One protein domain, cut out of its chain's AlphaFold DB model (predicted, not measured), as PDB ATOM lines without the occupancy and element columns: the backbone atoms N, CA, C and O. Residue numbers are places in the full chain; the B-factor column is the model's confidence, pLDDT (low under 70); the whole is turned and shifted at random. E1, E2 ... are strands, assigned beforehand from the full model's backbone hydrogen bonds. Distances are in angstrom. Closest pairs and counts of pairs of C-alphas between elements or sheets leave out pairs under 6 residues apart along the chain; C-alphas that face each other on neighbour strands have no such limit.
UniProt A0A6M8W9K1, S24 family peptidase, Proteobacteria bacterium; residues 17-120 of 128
ATOM      1  N   ALA A  17     121.701 152.237  67.435       96.44
ATOM      2  CA  ALA A  17     120.368 152.115  68.011       96.44
ATOM      3  C   ALA A  17     119.348 151.663  66.959       96.44
ATOM      4  O   ALA A  17     119.279 152.247  65.879       96.44
ATOM      5  N   LEU A  18     118.510 150.684  67.302       96.75
ATOM      6  CA  LEU A  18     117.357 150.264  66.500       96.75
ATOM      7  C   LEU A  18     116.065 150.365  67.307       96.75
ATOM      8  O   LEU A  18     116.068 150.249  68.533       96.75
ATOM      9  N   ARG A  19     114.942 150.548  66.612       97.00
ATOM     10  CA  ARG A  19     113.603 150.435  67.196       97.00
ATOM     11  C   ARG A  19     113.075 149.021  66.959       97.00
ATOM     12  O   ARG A  19     113.132 148.533  65.838       97.00
ATOM     13  N   VAL A  20     112.571 148.381  68.008       96.06
ATOM     14  CA  VAL A  20     111.942 147.057  67.932       96.06
ATOM     15  C   VAL A  20     110.571 147.180  67.279       96.06
ATOM     16  O   VAL A  20     109.790 148.063  67.641       96.06
ATOM     17  N   GLU A  21     110.285 146.271  66.350       94.38
ATOM     18  CA  GLU A  21     108.998 146.163  65.671       94.38
ATOM     19  C   GLU A  21     108.319 144.830  66.010       94.38
ATOM     20  O   GLU A  21     108.919 143.752  65.924       94.38
ATOM     21  N   GLY A  22     107.047 144.909  66.393       93.38
ATOM     22  CA  GLY A  22     106.213 143.772  66.746       93.38
ATOM     23  C   GLY A  22     106.441 143.235  68.162       93.38
ATOM     24  O   GLY A  22     107.311 143.655  68.920       93.38
ATOM     25  N   GLU A  23     105.633 142.242  68.527       94.69
ATOM     26  CA  GLU A  23     105.559 141.687  69.889       94.69
ATOM     27  C   GLU A  23     106.386 140.406  70.085       94.69
ATOM     28  O   GLU A  23     106.348 139.777  71.140       94.69
ATOM     29  N   SER A  24     107.130 139.983  69.067       91.88
ATOM     30  CA  SER A  24     107.811 138.684  69.070       91.88
ATOM     31  C   SER A  24     108.950 138.569  70.093       91.88
ATOM     32  O   SER A  24     109.341 137.469  70.480       91.88
ATOM     33  N   MET A  25     109.454 139.704  70.576       95.88
ATOM     34  CA  MET A  25     110.461 139.777  71.635       95.88
ATOM     35  C   MET A  25     109.888 140.283  72.972       95.88
ATOM     36  O   MET A  25     110.630 140.450  73.941       95.88
ATOM     37  N   ALA A  26     108.567 140.466  73.060       93.81
ATOM     38  CA  ALA A  26     107.881 140.804  74.300       93.81
ATOM     39  C   ALA A  26     107.851 139.597  75.267       93.81
ATOM     40  O   ALA A  26     107.852 138.448  74.819       93.81
ATOM     41  N   PRO A  27     107.799 139.814  76.594       93.62
ATOM     42  CA  PRO A  27     107.707 141.109  77.280       93.62
ATOM     43  C   PRO A  27     109.057 141.802  77.534       93.62
ATOM     44  O   PRO A  27     109.061 142.926  78.023       93.62
ATOM     45  N   GLU A  28     110.190 141.160  77.234       93.12
ATOM     46  CA  GLU A  28     111.519 141.739  77.506       93.12
ATOM     47  C   GLU A  28     111.806 142.949  76.601       93.12
ATOM     48  O   GLU A  28     112.330 143.971  77.044       93.12
ATOM     49  N   PHE A  29     111.399 142.852  75.334       96.00
ATOM     50  CA  PHE A  29     111.496 143.917  74.345       96.00
ATOM     51  C   PHE A  29     110.117 144.173  73.740       96.00
ATOM     52  O   PHE A  29     109.678 143.488  72.814       96.00
ATOM     53  N   GLU A  30     109.417 145.145  74.311       94.69
ATOM     54  CA  GLU A  30     108.098 145.573  73.847       94.69
ATOM     55  C   GLU A  30     108.185 146.291  72.492       94.69
ATOM     56  O   GLU A  30     109.217 146.884  72.154       94.69
ATOM     57  N   ASP A  31     107.081 146.281  71.741       95.69
ATOM     58  CA  ASP A  31     106.973 147.041  70.494       95.69
ATOM     59  C   ASP A  31     107.339 148.516  70.725       95.69
ATOM     60  O   ASP A  31     106.956 149.145  71.716       95.69
ATOM     61  N   GLY A  32     108.158 149.059  69.826       95.19
ATOM     62  CA  GLY A  32     108.634 150.432  69.902       95.19
ATOM     63  C   GLY A  32     109.719 150.700  70.947       95.19
ATOM     64  O   GLY A  32     110.175 151.841  71.042       95.19
ATOM     65  N   CYS A  33     110.178 149.692  71.698       95.38
ATOM     66  CA  CYS A  33     111.382 149.809  72.521       95.38
ATOM     67  C   CYS A  33     112.607 150.125  71.647       95.38
ATOM     68  O   CYS A  33     112.750 149.597  70.547       95.38
ATOM     69  N   ILE A  34     113.522 150.953  72.150       97.19
ATOM     70  CA  ILE A  34     114.821 151.185  71.508       97.19
ATOM     71  C   ILE A  34     115.833 150.191  72.070       97.19
ATOM     72  O   ILE A  34     115.905 150.022  73.284       97.19
ATOM     73  N   ILE A  35     116.615 149.549  71.209       97.62
ATOM     74  CA  ILE A  35     117.724 148.662  71.571       97.62
ATOM     75  C   ILE A  35     119.043 149.249  71.077       97.62
ATOM     76  O   ILE A  35     119.090 149.842  70.003       97.62
ATOM     77  N   ILE A  36     120.105 149.084  71.861       97.31
ATOM     78  CA  ILE A  36     121.479 149.383  71.453       97.31
ATOM     79  C   ILE A  36     122.154 148.066  71.107       97.31
ATOM     80  O   ILE A  36     122.233 147.168  71.951       97.31
ATOM     81  N   VAL A  37     122.617 147.972  69.869       97.12
ATOM     82  CA  VAL A  37     123.298 146.817  69.295       97.12
ATOM     83  C   VAL A  37     124.778 147.145  69.203       97.12
ATOM     84  O   VAL A  37     125.142 148.174  68.644       97.12
ATOM     85  N   ASP A  38     125.615 146.279  69.756       95.75
ATOM     86  CA  ASP A  38     127.068 146.391  69.720       95.75
ATOM     87  C   ASP A  38     127.636 145.320  68.764       95.75
ATOM     88  O   ASP A  38     127.534 144.123  69.071       95.75
ATOM     89  N   PRO A  39     128.195 145.715  67.600       94.31
ATOM     90  CA  PRO A  39     128.839 144.795  66.658       94.31
ATOM     91  C   PRO A  39     130.083 144.110  67.227       94.31
ATOM     92  O   PRO A  39     130.399 142.987  66.836       94.31
ATOM     93  N   GLY A  40     130.792 144.772  68.147       89.50
ATOM     94  CA  GLY A  40     132.010 144.260  68.772       89.50
ATOM     95  C   GLY A  40     131.751 143.269  69.902       89.50
ATOM     96  O   GLY A  40     132.675 142.586  70.351       89.50
ATOM     97  N   TYR A  41     130.504 143.152  70.360       87.81
ATOM     98  CA  TYR A  41     130.147 142.213  71.411       87.81
ATOM     99  C   TYR A  41     129.992 140.794  70.854       87.81
ATOM    100  O   TYR A  41     129.126 140.517  70.022       87.81
ATOM    101  N   ALA A  42     130.802 139.862  71.359       83.50
ATOM    102  CA  ALA A  42     130.779 138.470  70.919       83.50
ATOM    103  C   ALA A  42     129.398 137.822  71.137       83.50
ATOM    104  O   ALA A  42     128.913 137.698  72.264       83.50
ATOM    105  N   ALA A  43     128.776 137.360  70.052       85.50
ATOM    106  CA  ALA A  43     127.499 136.664  70.109       85.50
ATOM    107  C   ALA A  43     127.678 135.229  70.624       85.50
ATOM    108  O   ALA A  43     128.066 134.320  69.891       85.50
ATOM    109  N   VAL A  44     127.378 135.027  71.904       93.38
ATOM    110  CA  VAL A  44     127.323 133.705  72.538       93.38
ATOM    111  C   VAL A  44     125.904 133.134  72.488       93.38
ATOM    112  O   VAL A  44     124.921 133.867  72.370       93.38
ATOM    113  N   SER A  45     125.772 131.809  72.605       96.06
ATOM    114  CA  SER A  45     124.457 131.165  72.743       96.06
ATOM    115  C   SER A  45     123.688 131.762  73.929       96.06
ATOM    116  O   SER A  45     124.260 131.998  74.990       96.06
ATOM    117  N   GLY A  46     122.395 132.008  73.768       95.00
ATOM    118  CA  GLY A  46     121.534 132.704  74.719       95.00
ATOM    119  C   GLY A  46     121.511 134.227  74.569       95.00
ATOM    120  O   GLY A  46     120.618 134.844  75.146       95.00
ATOM    121  N   ALA A  47     122.424 134.841  73.809       96.94
ATOM    122  CA  ALA A  47     122.444 136.291  73.633       96.94
ATOM    123  C   ALA A  47     121.297 136.792  72.743       96.94
ATOM    124  O   ALA A  47     120.864 136.111  71.809       96.94
ATOM    125  N   TYR A  48     120.824 138.010  73.008       97.62
ATOM    126  CA  TYR A  48     119.922 138.715  72.104       97.62
ATOM    127  C   TYR A  48     120.742 139.368  70.999       97.62
ATOM    128  O   TYR A  48     121.653 140.142  71.283       97.62
ATOM    129  N   VAL A  49     120.436 139.050  69.746       97.19
ATOM    130  CA  VAL A  49     121.245 139.464  68.599       97.19
ATOM    131  C   VAL A  49     120.379 140.032  67.491       97.19
ATOM    132  O   VAL A  49     119.226 139.633  67.305       97.19
ATOM    133  N   VAL A  50     120.975 140.937  66.727       96.88
ATOM    134  CA  VAL A  50     120.460 141.326  65.419       96.88
ATOM    135  C   VAL A  50     121.304 140.624  64.375       96.88
ATOM    136  O   VAL A  50     122.533 140.712  64.391       96.88
ATOM    137  N   ILE A  51     120.644 139.909  63.477       95.81
ATOM    138  CA  ILE A  51     121.305 139.223  62.374       95.81
ATOM    139  C   ILE A  51     120.693 139.645  61.049       95.81
ATOM    140  O   ILE A  51     119.542 140.062  60.993       95.81
ATOM    141  N   GLU A  52     121.456 139.472  59.985       95.31
ATOM    142  CA  GLU A  52     120.954 139.461  58.621       95.31
ATOM    143  C   GLU A  52     120.854 138.006  58.156       95.31
ATOM    144  O   GLU A  52     121.845 137.266  58.165       95.31
ATOM    145  N   TYR A  53     119.653 137.588  57.769       95.19
ATOM    146  CA  TYR A  53     119.374 136.250  57.264       95.19
ATOM    147  C   TYR A  53     118.460 136.352  56.047       95.19
ATOM    148  O   TYR A  53     117.410 136.979  56.111       95.19
ATOM    149  N   GLN A  54     118.878 135.756  54.926       93.12
ATOM    150  CA  GLN A  54     118.149 135.809  53.647       93.12
ATOM    151  C   GLN A  54     117.836 137.238  53.149       93.12
ATOM    152  O   GLN A  54     116.854 137.453  52.448       93.12
ATOM    153  N   GLY A  55     118.695 138.210  53.479       92.94
ATOM    154  CA  GLY A  55     118.523 139.617  53.098       92.94
ATOM    155  C   GLY A  55     117.593 140.415  54.016       92.94
ATOM    156  O   GLY A  55     117.352 141.590  53.756       92.94
ATOM    157  N   GLU A  56     117.095 139.807  55.095       92.94
ATOM    158  CA  GLU A  56     116.252 140.467  56.088       92.94
ATOM    159  C   GLU A  56     116.972 140.597  57.431       92.94
ATOM    160  O   GLU A  56     117.699 139.698  57.865       92.94
ATOM    161  N   PHE A  57     116.748 141.721  58.112       93.75
ATOM    162  CA  PHE A  57     117.230 141.920  59.474       93.75
ATOM    163  C   PHE A  57     116.250 141.307  60.470       93.75
ATOM    164  O   PHE A  57     115.063 141.625  60.474       93.75
ATOM    165  N   VAL A  58     116.761 140.449  61.349       94.44
ATOM    166  CA  VAL A  58     115.959 139.720  62.330       94.44
ATOM    167  C   VAL A  58     116.527 139.939  63.728       94.44
ATOM    168  O   VAL A  58     117.717 139.731  63.966       94.44
ATOM    169  N   PHE A  59     115.660 140.325  64.669       96.88
ATOM    170  CA  PHE A  59     115.994 140.485  66.084       96.88
ATOM    171  C   PHE A  59     115.424 139.333  66.924       96.88
ATOM    172  O   PHE A  59     114.207 139.221  67.112       96.88
ATOM    173  N   ARG A  60     116.305 138.454  67.415       96.56
ATOM    174  CA  ARG A  60     115.957 137.200  68.109       96.56
ATOM    175  C   ARG A  60     117.012 136.833  69.155       96.56
ATOM    176  O   ARG A  60     118.107 137.388  69.179       96.56
ATOM    177  N   GLN A  61     116.694 135.874  70.018       97.19
ATOM    178  CA  GLN A  61     117.689 135.222  70.864       97.19
ATOM    179  C   GLN A  61     118.413 134.135  70.059       97.19
ATOM    180  O   GLN A  61     117.766 133.246  69.504       97.19
ATOM    181  N   LEU A  62     119.742 134.188  69.994       96.75
ATOM    182  CA  LEU A  62     120.549 133.167  69.327       96.75
ATOM    183  C   LEU A  62     120.701 131.953  70.237       96.75
ATOM    184  O   LEU A  62     121.234 132.082  71.331       96.75
ATOM    185  N   ILE A  63     120.310 130.769  69.783       96.25
ATOM    186  CA  ILE A  63     120.537 129.511  70.497       96.25
ATOM    187  C   ILE A  63     121.417 128.615  69.633       96.25
ATOM    188  O   ILE A  63     121.022 128.202  68.548       96.25
ATOM    189  N   LEU A  64     122.611 128.303  70.123       93.88
ATOM    190  CA  LEU A  64     123.514 127.329  69.512       93.88
ATOM    191  C   LEU A  64     123.355 125.995  70.245       93.88
ATOM    192  O   LEU A  64     123.649 125.911  71.438       93.88
ATOM    193  N   ALA A  65     122.879 124.967  69.545       92.00
ATOM    194  CA  ALA A  65     122.636 123.641  70.106       92.00
ATOM    195  C   ALA A  65     122.962 122.550  69.080       92.00
ATOM    196  O   ALA A  65     122.535 122.625  67.932       92.00
ATOM    197  N   ALA A  66     123.718 121.528  69.497       90.25
ATOM    198  CA  ALA A  66     124.072 120.368  68.667       90.25
ATOM    199  C   ALA A  66     124.649 120.725  67.275       90.25
ATOM    200  O   ALA A  66     124.338 120.078  66.277       90.25
ATOM    201  N   GLY A  67     125.472 121.778  67.197       89.31
ATOM    202  CA  GLY A  67     126.077 122.246  65.941       89.31
ATOM    203  C   GLY A  67     125.135 123.040  65.028       89.31
ATOM    204  O   GLY A  67     125.530 123.410  63.928       89.31
ATOM    205  N   LYS A  68     123.911 123.322  65.478       93.56
ATOM    206  CA  LYS A  68     122.922 124.137  64.772       93.56
ATOM    207  C   LYS A  68     122.693 125.459  65.490       93.56
ATOM    208  O   LYS A  68     122.876 125.557  66.705       93.56
ATOM    209  N   ALA A  69     122.269 126.462  64.730       94.50
ATOM    210  CA  ALA A  69     121.858 127.756  65.249       94.50
ATOM    211  C   ALA A  69     120.345 127.926  65.089       94.50
ATOM    212  O   ALA A  69     119.770 127.586  64.056       94.50
ATOM    213  N   TYR A  70     119.709 128.469  66.115       96.12
ATOM    214  CA  TYR A  70     118.286 128.753  66.156       96.12
ATOM    215  C   TYR A  70     118.074 130.202  66.566       96.12
ATOM    216  O   TYR A  70     118.784 130.737  67.417       96.12
ATOM    217  N   LEU A  71     117.057 130.816  65.986       95.81
ATOM    218  CA  LEU A  71     116.529 132.097  66.395       95.81
ATOM    219  C   LEU A  71     115.276 131.870  67.219       95.81
ATOM    220  O   LEU A  71     114.228 131.496  66.690       95.81
ATOM    221  N   ASN A  72     115.385 132.107  68.517       96.12
ATOM    222  CA  ASN A  72     114.278 131.950  69.436       96.12
ATOM    223  C   ASN A  72     113.633 133.317  69.730       96.12
ATOM    224  O   ASN A  72     114.337 134.252  70.127       96.12
ATOM    225  N   PRO A  73     112.321 133.488  69.514       95.94
ATOM    226  CA  PRO A  73     111.596 134.624  70.069       95.94
ATOM    227  C   PRO A  73     111.533 134.523  71.600       95.94
ATOM    228  O   PRO A  73     111.494 133.431  72.162       95.94
ATOM    229  N   VAL A  74     111.489 135.668  72.284       95.12
ATOM    230  CA  VAL A  74     111.193 135.696  73.731       95.12
ATOM    231  C   VAL A  74     109.712 135.413  73.974       95.12
ATOM    232  O   VAL A  74     109.346 134.758  74.950       95.12
ATOM    233  N   ASN A  75     108.852 135.873  73.064       93.88
ATOM    234  CA  ASN A  75     107.424 135.626  73.136       93.88
ATOM    235  C   ASN A  75     107.110 134.205  72.649       93.88
ATOM    236  O   ASN A  75     107.205 133.914  71.456       93.88
ATOM    237  N   SER A  76     106.663 133.341  73.561       91.19
ATOM    238  CA  SER A  76     106.358 131.928  73.288       91.19
ATOM    239  C   SER A  76     105.198 131.694  72.313       91.19
ATOM    240  O   SER A  76     104.985 130.563  71.880       91.19
ATOM    241  N   ARG A  77     104.445 132.739  71.941       94.38
ATOM    242  CA  ARG A  77     103.434 132.673  70.871       94.38
ATOM    243  C   ARG A  77     104.049 132.513  69.483       94.38
ATOM    244  O   ARG A  77     103.354 132.097  68.560       94.38
ATOM    245  N   PHE A  78     105.321 132.866  69.329       92.56
ATOM    246  CA  PHE A  78     106.052 132.765  68.075       92.56
ATOM    247  C   PHE A  78     106.939 131.516  68.119       92.56
ATOM    248  O   PHE A  78     107.566 131.251  69.146       92.56
ATOM    249  N   PRO A  79     107.008 130.727  67.039       93.38
ATOM    250  CA  PRO A  79     107.864 129.551  67.011       93.38
ATOM    251  C   PRO A  79     109.346 129.943  66.854       93.38
ATOM    252  O   PRO A  79     109.652 130.942  66.195       93.38
ATOM    253  N   PRO A  80     110.281 129.152  67.408       94.12
ATOM    254  CA  PRO A  80     111.693 129.265  67.064       94.12
ATOM    255  C   PRO A  80     111.928 128.888  65.599       94.12
ATOM    256  O   PRO A  80     111.235 128.036  65.040       94.12
ATOM    257  N   GLN A  81     112.953 129.483  64.995       94.75
ATOM    258  CA  GLN A  81     113.355 129.221  63.616       94.75
ATOM    259  C   GLN A  81     114.784 128.676  63.571       94.75
ATOM    260  O   GLN A  81     115.691 129.272  64.141       94.75
ATOM    261  N   GLU A  82     115.007 127.559  62.877       95.25
ATOM    262  CA  GLU A  82     116.360 127.061  62.598       95.25
ATOM    263  C   GLU A  82     117.030 127.915  61.509       95.25
ATOM    264  O   GLU A  82     116.426 128.219  60.477       95.25
ATOM    265  N   LEU A  83     118.292 128.283  61.722       94.06
ATOM    266  CA  LEU A  83     119.136 128.906  60.707       94.06
ATOM    267  C   LEU A  83     119.763 127.808  59.846       94.06
ATOM    268  O   LEU A  83     120.815 127.264  60.173       94.06
ATOM    269  N   ALA A  84     119.091 127.476  58.746       91.94
ATOM    270  CA  ALA A  84     119.511 126.418  57.823       91.94
ATOM    271  C   ALA A  84     120.542 126.878  56.773       91.94
ATOM    272  O   ALA A  84     121.039 126.064  55.997       91.94
ATOM    273  N   GLY A  85     120.847 128.175  56.715       91.25
ATOM    274  CA  GLY A  85     121.744 128.773  55.728       91.25
ATOM    275  C   GLY A  85     122.721 129.773  56.345       91.25
ATOM    276  O   GLY A  85     122.712 129.970  57.562       91.25
ATOM    277  N   PRO A  86     123.563 130.415  55.518       93.31
ATOM    278  CA  PRO A  86     124.472 131.446  55.993       93.31
ATOM    279  C   PRO A  86     123.685 132.626  56.567       93.31
ATOM    280  O   PRO A  86     122.646 133.028  56.039       93.31
ATOM    281  N   TYR A  87     124.209 133.185  57.644       94.69
ATOM    282  CA  TYR A  87     123.693 134.379  58.295       94.69
ATOM    283  C   TYR A  87     124.869 135.238  58.739       94.69
ATOM    284  O   TYR A  87     125.977 134.732  58.934       94.69
ATOM    285  N   ASN A  88     124.626 136.532  58.908       93.69
ATOM    286  CA  ASN A  88     125.626 137.457  59.416       93.69
ATOM    287  C   ASN A  88     125.129 138.087  60.714       93.69
ATOM    288  O   ASN A  88     124.053 138.685  60.740       93.69
ATOM    289  N   VAL A  89     125.896 137.958  61.793       94.56
ATOM    290  CA  VAL A  89     125.561 138.619  63.056       94.56
ATOM    291  C   VAL A  89     126.002 140.071  62.968       94.56
ATOM    292  O   VAL A  89     127.172 140.353  62.750       94.56
ATOM    293  N   LYS A  90     125.057 140.995  63.135       95.44
ATOM    294  CA  LYS A  90     125.311 142.442  63.089       95.44
ATOM    295  C   LYS A  90     125.695 143.012  64.449       95.44
ATOM    296  O   LYS A  90     126.273 144.087  64.512       95.44
ATOM    297  N   GLY A  91     125.367 142.295  65.520       95.38
ATOM    298  CA  GLY A  91     125.803 142.597  66.876       95.38
ATOM    299  C   GLY A  91     124.875 142.011  67.932       95.38
ATOM    300  O   GLY A  91     123.790 141.500  67.625       95.38
ATOM    301  N   ALA A  92     125.306 142.097  69.187       97.00
ATOM    302  CA  ALA A  92     124.500 141.714  70.340       97.00
ATOM    303  C   ALA A  92     123.830 142.941  70.966       97.00
ATOM    304  O   ALA A  92     124.384 144.038  70.989       97.00
ATOM    305  N   VAL A  93     122.627 142.766  71.505       97.44
ATOM    306  CA  VAL A  93     121.925 143.834  72.217       97.44
ATOM    307  C   VAL A  93     122.531 143.996  73.603       97.44
ATOM    308  O   VAL A  93     122.425 143.096  74.430       97.44
ATOM    309  N   VAL A  94     123.126 145.153  73.875       97.12
ATOM    310  CA  VAL A  94     123.765 145.477  75.166       97.12
ATOM    311  C   VAL A  94     122.893 146.371  76.043       97.12
ATOM    312  O   VAL A  94     123.102 146.473  77.253       97.12
ATOM    313  N   GLN A  95     121.879 147.012  75.458       97.38
ATOM    314  CA  GLN A  95     120.935 147.847  76.191       97.38
ATOM    315  C   GLN A  95     119.564 147.864  75.511       97.38
ATOM    316  O   GLN A  95     119.473 147.832  74.288       97.38
ATOM    317  N   SER A  96     118.498 147.997  76.293       97.31
ATOM    318  CA  SER A  96     117.174 148.380  75.808       97.31
ATOM    319  C   SER A  96     116.591 149.524  76.628       97.31
ATOM    320  O   SER A  96     116.958 149.739  77.785       97.31
ATOM    321  N   SER A  97     115.696 150.299  76.025       95.88
ATOM    322  CA  SER A  97     114.963 151.353  76.711       95.88
ATOM    323  C   SER A  97     113.540 151.499  76.195       95.88
ATOM    324  O   SER A  97     113.326 151.686  74.995       95.88
ATOM    325  N   HIS A  98     112.584 151.501  77.121       94.06
ATOM    326  CA  HIS A  98     111.170 151.728  76.849       94.06
ATOM    327  C   HIS A  98     110.614 152.730  77.871       94.06
ATOM    328  O   HIS A  98     110.588 152.486  79.083       94.06
ATOM    329  N   GLY A  99     110.223 153.916  77.398       91.12
ATOM    330  CA  GLY A  99     109.830 155.029  78.262       91.12
ATOM    331  C   GLY A  99     110.951 155.441  79.226       91.12
ATOM    332  O   GLY A  99     111.995 155.943  78.813       91.12
ATOM    333  N   LYS A 100     110.729 155.254  80.533       91.06
ATOM    334  CA  LYS A 100     111.727 155.544  81.580       91.06
ATOM    335  C   LYS A 100     112.585 154.335  81.948       91.06
ATOM    336  O   LYS A 100     113.549 154.513  82.683       91.06
ATOM    337  N   ARG A 101     112.246 153.128  81.501       93.19
ATOM    338  CA  ARG A 101     112.987 151.909  81.841       93.19
ATOM    339  C   ARG A 101     114.183 151.783  80.911       93.19
ATOM    340  O   ARG A 101     114.031 151.934  79.703       93.19
ATOM    341  N   VAL A 102     115.355 151.532  81.480       95.81
ATOM    342  CA  VAL A 102     116.594 151.231  80.761       95.81
ATOM    343  C   VAL A 102     117.148 149.938  81.334       95.81
ATOM    344  O   VAL A 102     117.359 149.848  82.541       95.81
ATOM    345  N   VAL A 103     117.389 148.947  80.488       97.12
ATOM    346  CA  VAL A 103     117.959 147.656  80.880       97.12
ATOM    347  C   VAL A 103     119.291 147.490  80.170       97.12
ATOM    348  O   VAL A 103     119.375 147.720  78.970       97.12
ATOM    349  N   HIS A 104     120.331 147.108  80.907       97.19
ATOM    350  CA  HIS A 104     121.617 146.701  80.343       97.19
ATOM    351  C   HIS A 104     121.744 145.181  80.375       97.19
ATOM    352  O   HIS A 104     121.355 144.562  81.371       97.19
ATOM    353  N   TYR A 105     122.325 144.618  79.319       96.62
ATOM    354  CA  TYR A 105     122.537 143.187  79.145       96.62
ATOM    355  C   TYR A 105     124.024 142.887  78.995       96.62
ATOM    356  O   TYR A 105     124.736 143.573  78.264       96.62
ATOM    357  N   GLU A 106     124.480 141.835  79.667       95.94
ATOM    358  CA  GLU A 106     125.806 141.252  79.474       95.94
ATOM    359  C   GLU A 106     125.669 139.735  79.328       95.94
ATOM    360  O   GLU A 106     124.845 139.107  79.999       95.94
ATOM    361  N   TYR A 107     126.508 139.145  78.481       95.94
ATOM    362  CA  TYR A 107     126.497 137.725  78.144       95.94
ATOM    363  C   TYR A 107     127.871 137.114  78.463       95.94
ATOM    364  O   TYR A 107     128.672 136.883  77.559       95.94
ATOM    365  N   PRO A 108     128.197 136.897  79.752       93.81
ATOM    366  CA  PRO A 108     129.533 136.454  80.164       93.81
ATOM    367  C   PRO A 108     129.894 135.048  79.665       93.81
ATOM    368  O   PRO A 108     131.067 134.718  79.537       93.81
ATOM    369  N   GLU A 109     128.891 134.206  79.420       93.31
ATOM    370  CA  GLU A 109     129.039 132.824  78.971       93.31
ATOM    371  C   GLU A 109     127.738 132.359  78.300       93.31
ATOM    372  O   GLU A 109     126.674 132.964  78.472       93.31
ATOM    373  N   ALA A 110     127.819 131.272  77.533       92.44
ATOM    374  CA  ALA A 110     126.667 130.703  76.847       92.44
ATOM    375  C   ALA A 110     125.527 130.361  77.828       92.44
ATOM    376  O   ALA A 110     125.734 129.687  78.834       92.44
ATOM    377  N   GLY A 111     124.309 130.805  77.516       91.31
ATOM    378  CA  GLY A 111     123.106 130.550  78.311       91.31
ATOM    379  C   GLY A 111     122.944 131.445  79.544       91.31
ATOM    380  O   GLY A 111     121.946 131.312  80.251       91.31
ATOM    381  N   LYS A 112     123.874 132.375  79.803       93.31
ATOM    382  CA  LYS A 112     123.810 133.288  80.947       93.31
ATOM    383  C   LYS A 112     123.649 134.729  80.487       93.31
ATOM    384  O   LYS A 112     124.481 135.256  79.757       93.31
ATOM    385  N   ILE A 113     122.592 135.373  80.973       95.06
ATOM    386  CA  ILE A 113     122.280 136.777  80.696       95.06
ATOM    387  C   ILE A 113     122.261 137.525  82.028       95.06
ATOM    388  O   ILE A 113     121.437 137.235  82.898       95.06
ATOM    389  N   LEU A 114     123.169 138.484  82.203       95.25
ATOM    390  CA  LEU A 114     123.126 139.422  83.321       95.25
ATOM    391  C   LEU A 114     122.299 140.632  82.894       95.25
ATOM    392  O   LEU A 114     122.671 141.335  81.959       95.25
ATOM    393  N   ARG A 115     121.184 140.874  83.589       94.50
ATOM    394  CA  ARG A 115     120.300 142.017  83.331       94.50
ATOM    395  C   ARG A 115     120.374 143.033  84.465       94.50
ATOM    396  O   ARG A 115     120.286 142.668  85.639       94.50
ATOM    397  N   ARG A 116     120.509 144.316  84.128       94.69
ATOM    398  CA  ARG A 116     120.512 145.429  85.092       94.69
ATOM    399  C   ARG A 116     119.518 146.500  84.657       94.69
ATOM    400  O   ARG A 116     119.808 147.273  83.749       94.69
ATOM    401  N   GLU A 117     118.361 146.553  85.314       92.56
ATOM    402  CA  GLU A 117     117.336 147.575  85.069       92.56
ATOM    403  C   GLU A 117     117.594 148.834  85.910       92.56
ATOM    404  O   GLU A 117     117.960 148.768  87.085       92.56
ATOM    405  N   LYS A 118     117.386 150.001  85.299       90.75
ATOM    406  CA  LYS A 118     117.379 151.316  85.936       90.75
ATOM    407  C   LYS A 118     116.219 152.140  85.391       90.75
ATOM    408  O   LYS A 118     115.858 152.047  84.220       90.75
ATOM    409  N   LEU A 119     115.680 153.020  86.227       85.25
ATOM    410  CA  LEU A 119     114.771 154.071  85.780       85.25
ATOM    411  C   LEU A 119     115.582 155.320  85.431       85.25
ATOM    412  O   LEU A 119     116.391 155.792  86.230       85.25
ATOM    413  N   ARG A 120     115.358 155.879  84.241       76.62
ATOM    414  CA  ARG A 120     115.927 157.158  83.821       76.62
ATOM    415  C   ARG A 120     115.342 158.247  84.723       76.62
ATOM    416  O   ARG A 120     114.174 158.615  84.601       76.62
TER     417      ARG A 120
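This is residues 17 to 120 of the 128 residues of the protein "S24 family peptidase" of Proteobacteria bacterium (UniProt A0A6M8W9K1). A strongly twisted, branched sheet of eight strands is built round the long bent strand E6: the first part of E6 pairs with the meander E3 E4 E5, and its last part pairs with the hairpin E7 and E8, while E2 and then E1 lie on its other side. The printed part has 104 residues, with strands E1 to E8 in chain order, neighbours antiparallel, and no named helix: the class is all strand. It is compact, with a radius of gyration of the C-alphas of 13.0 A and spans of 40 by 28 by 23 A.

E1, residues 17 to 19, and E2, residues 34 to 38, form a hairpin; N 18 and O 35 are 2.9 A apart. E3, residues 48 to 53, E4, residues 56 to 65, and E5, residues 68 to 72, make a meander, each strand the antiparallel neighbour of the one before; N 51 and O 58 are 3.0 A apart, N 63 and O 70 2.8 A. E4 bends by 79 degrees at residue 59. E6, residues 87 to 98, bends by 67 degrees at residue 94; with E3 to E5 it makes a Greek key, a meander whose first strand neighbours the fourth. E2 lies on one side of E6, with N 36 and O 95 2.8 A apart; E3, with N 52 and O 88 2.8 A apart, lies on the other side. There too is E7, residues 101 to 109, with N 103 and O 96 2.8 A apart. E8, residues 112 to 119, completes the meander E6 E7 E8; N 104 and O 116 are 2.9 A apart. E5 and E8 are apart.

E1 begins at C-alpha 17 (120.368, 152.115, 68.011), and E8 ends at C-alpha 119 (114.771, 154.071, 85.780). E6 is 28.3 A long, E7 25.1 A.

The C-alphas of Ala 66 and Arg 120, the two farthest apart, are 40.6 A apart. The printed part has no cut. The links E1 to E2 and E5 to E6 are long. No printed residue is under 70 in pLDDT.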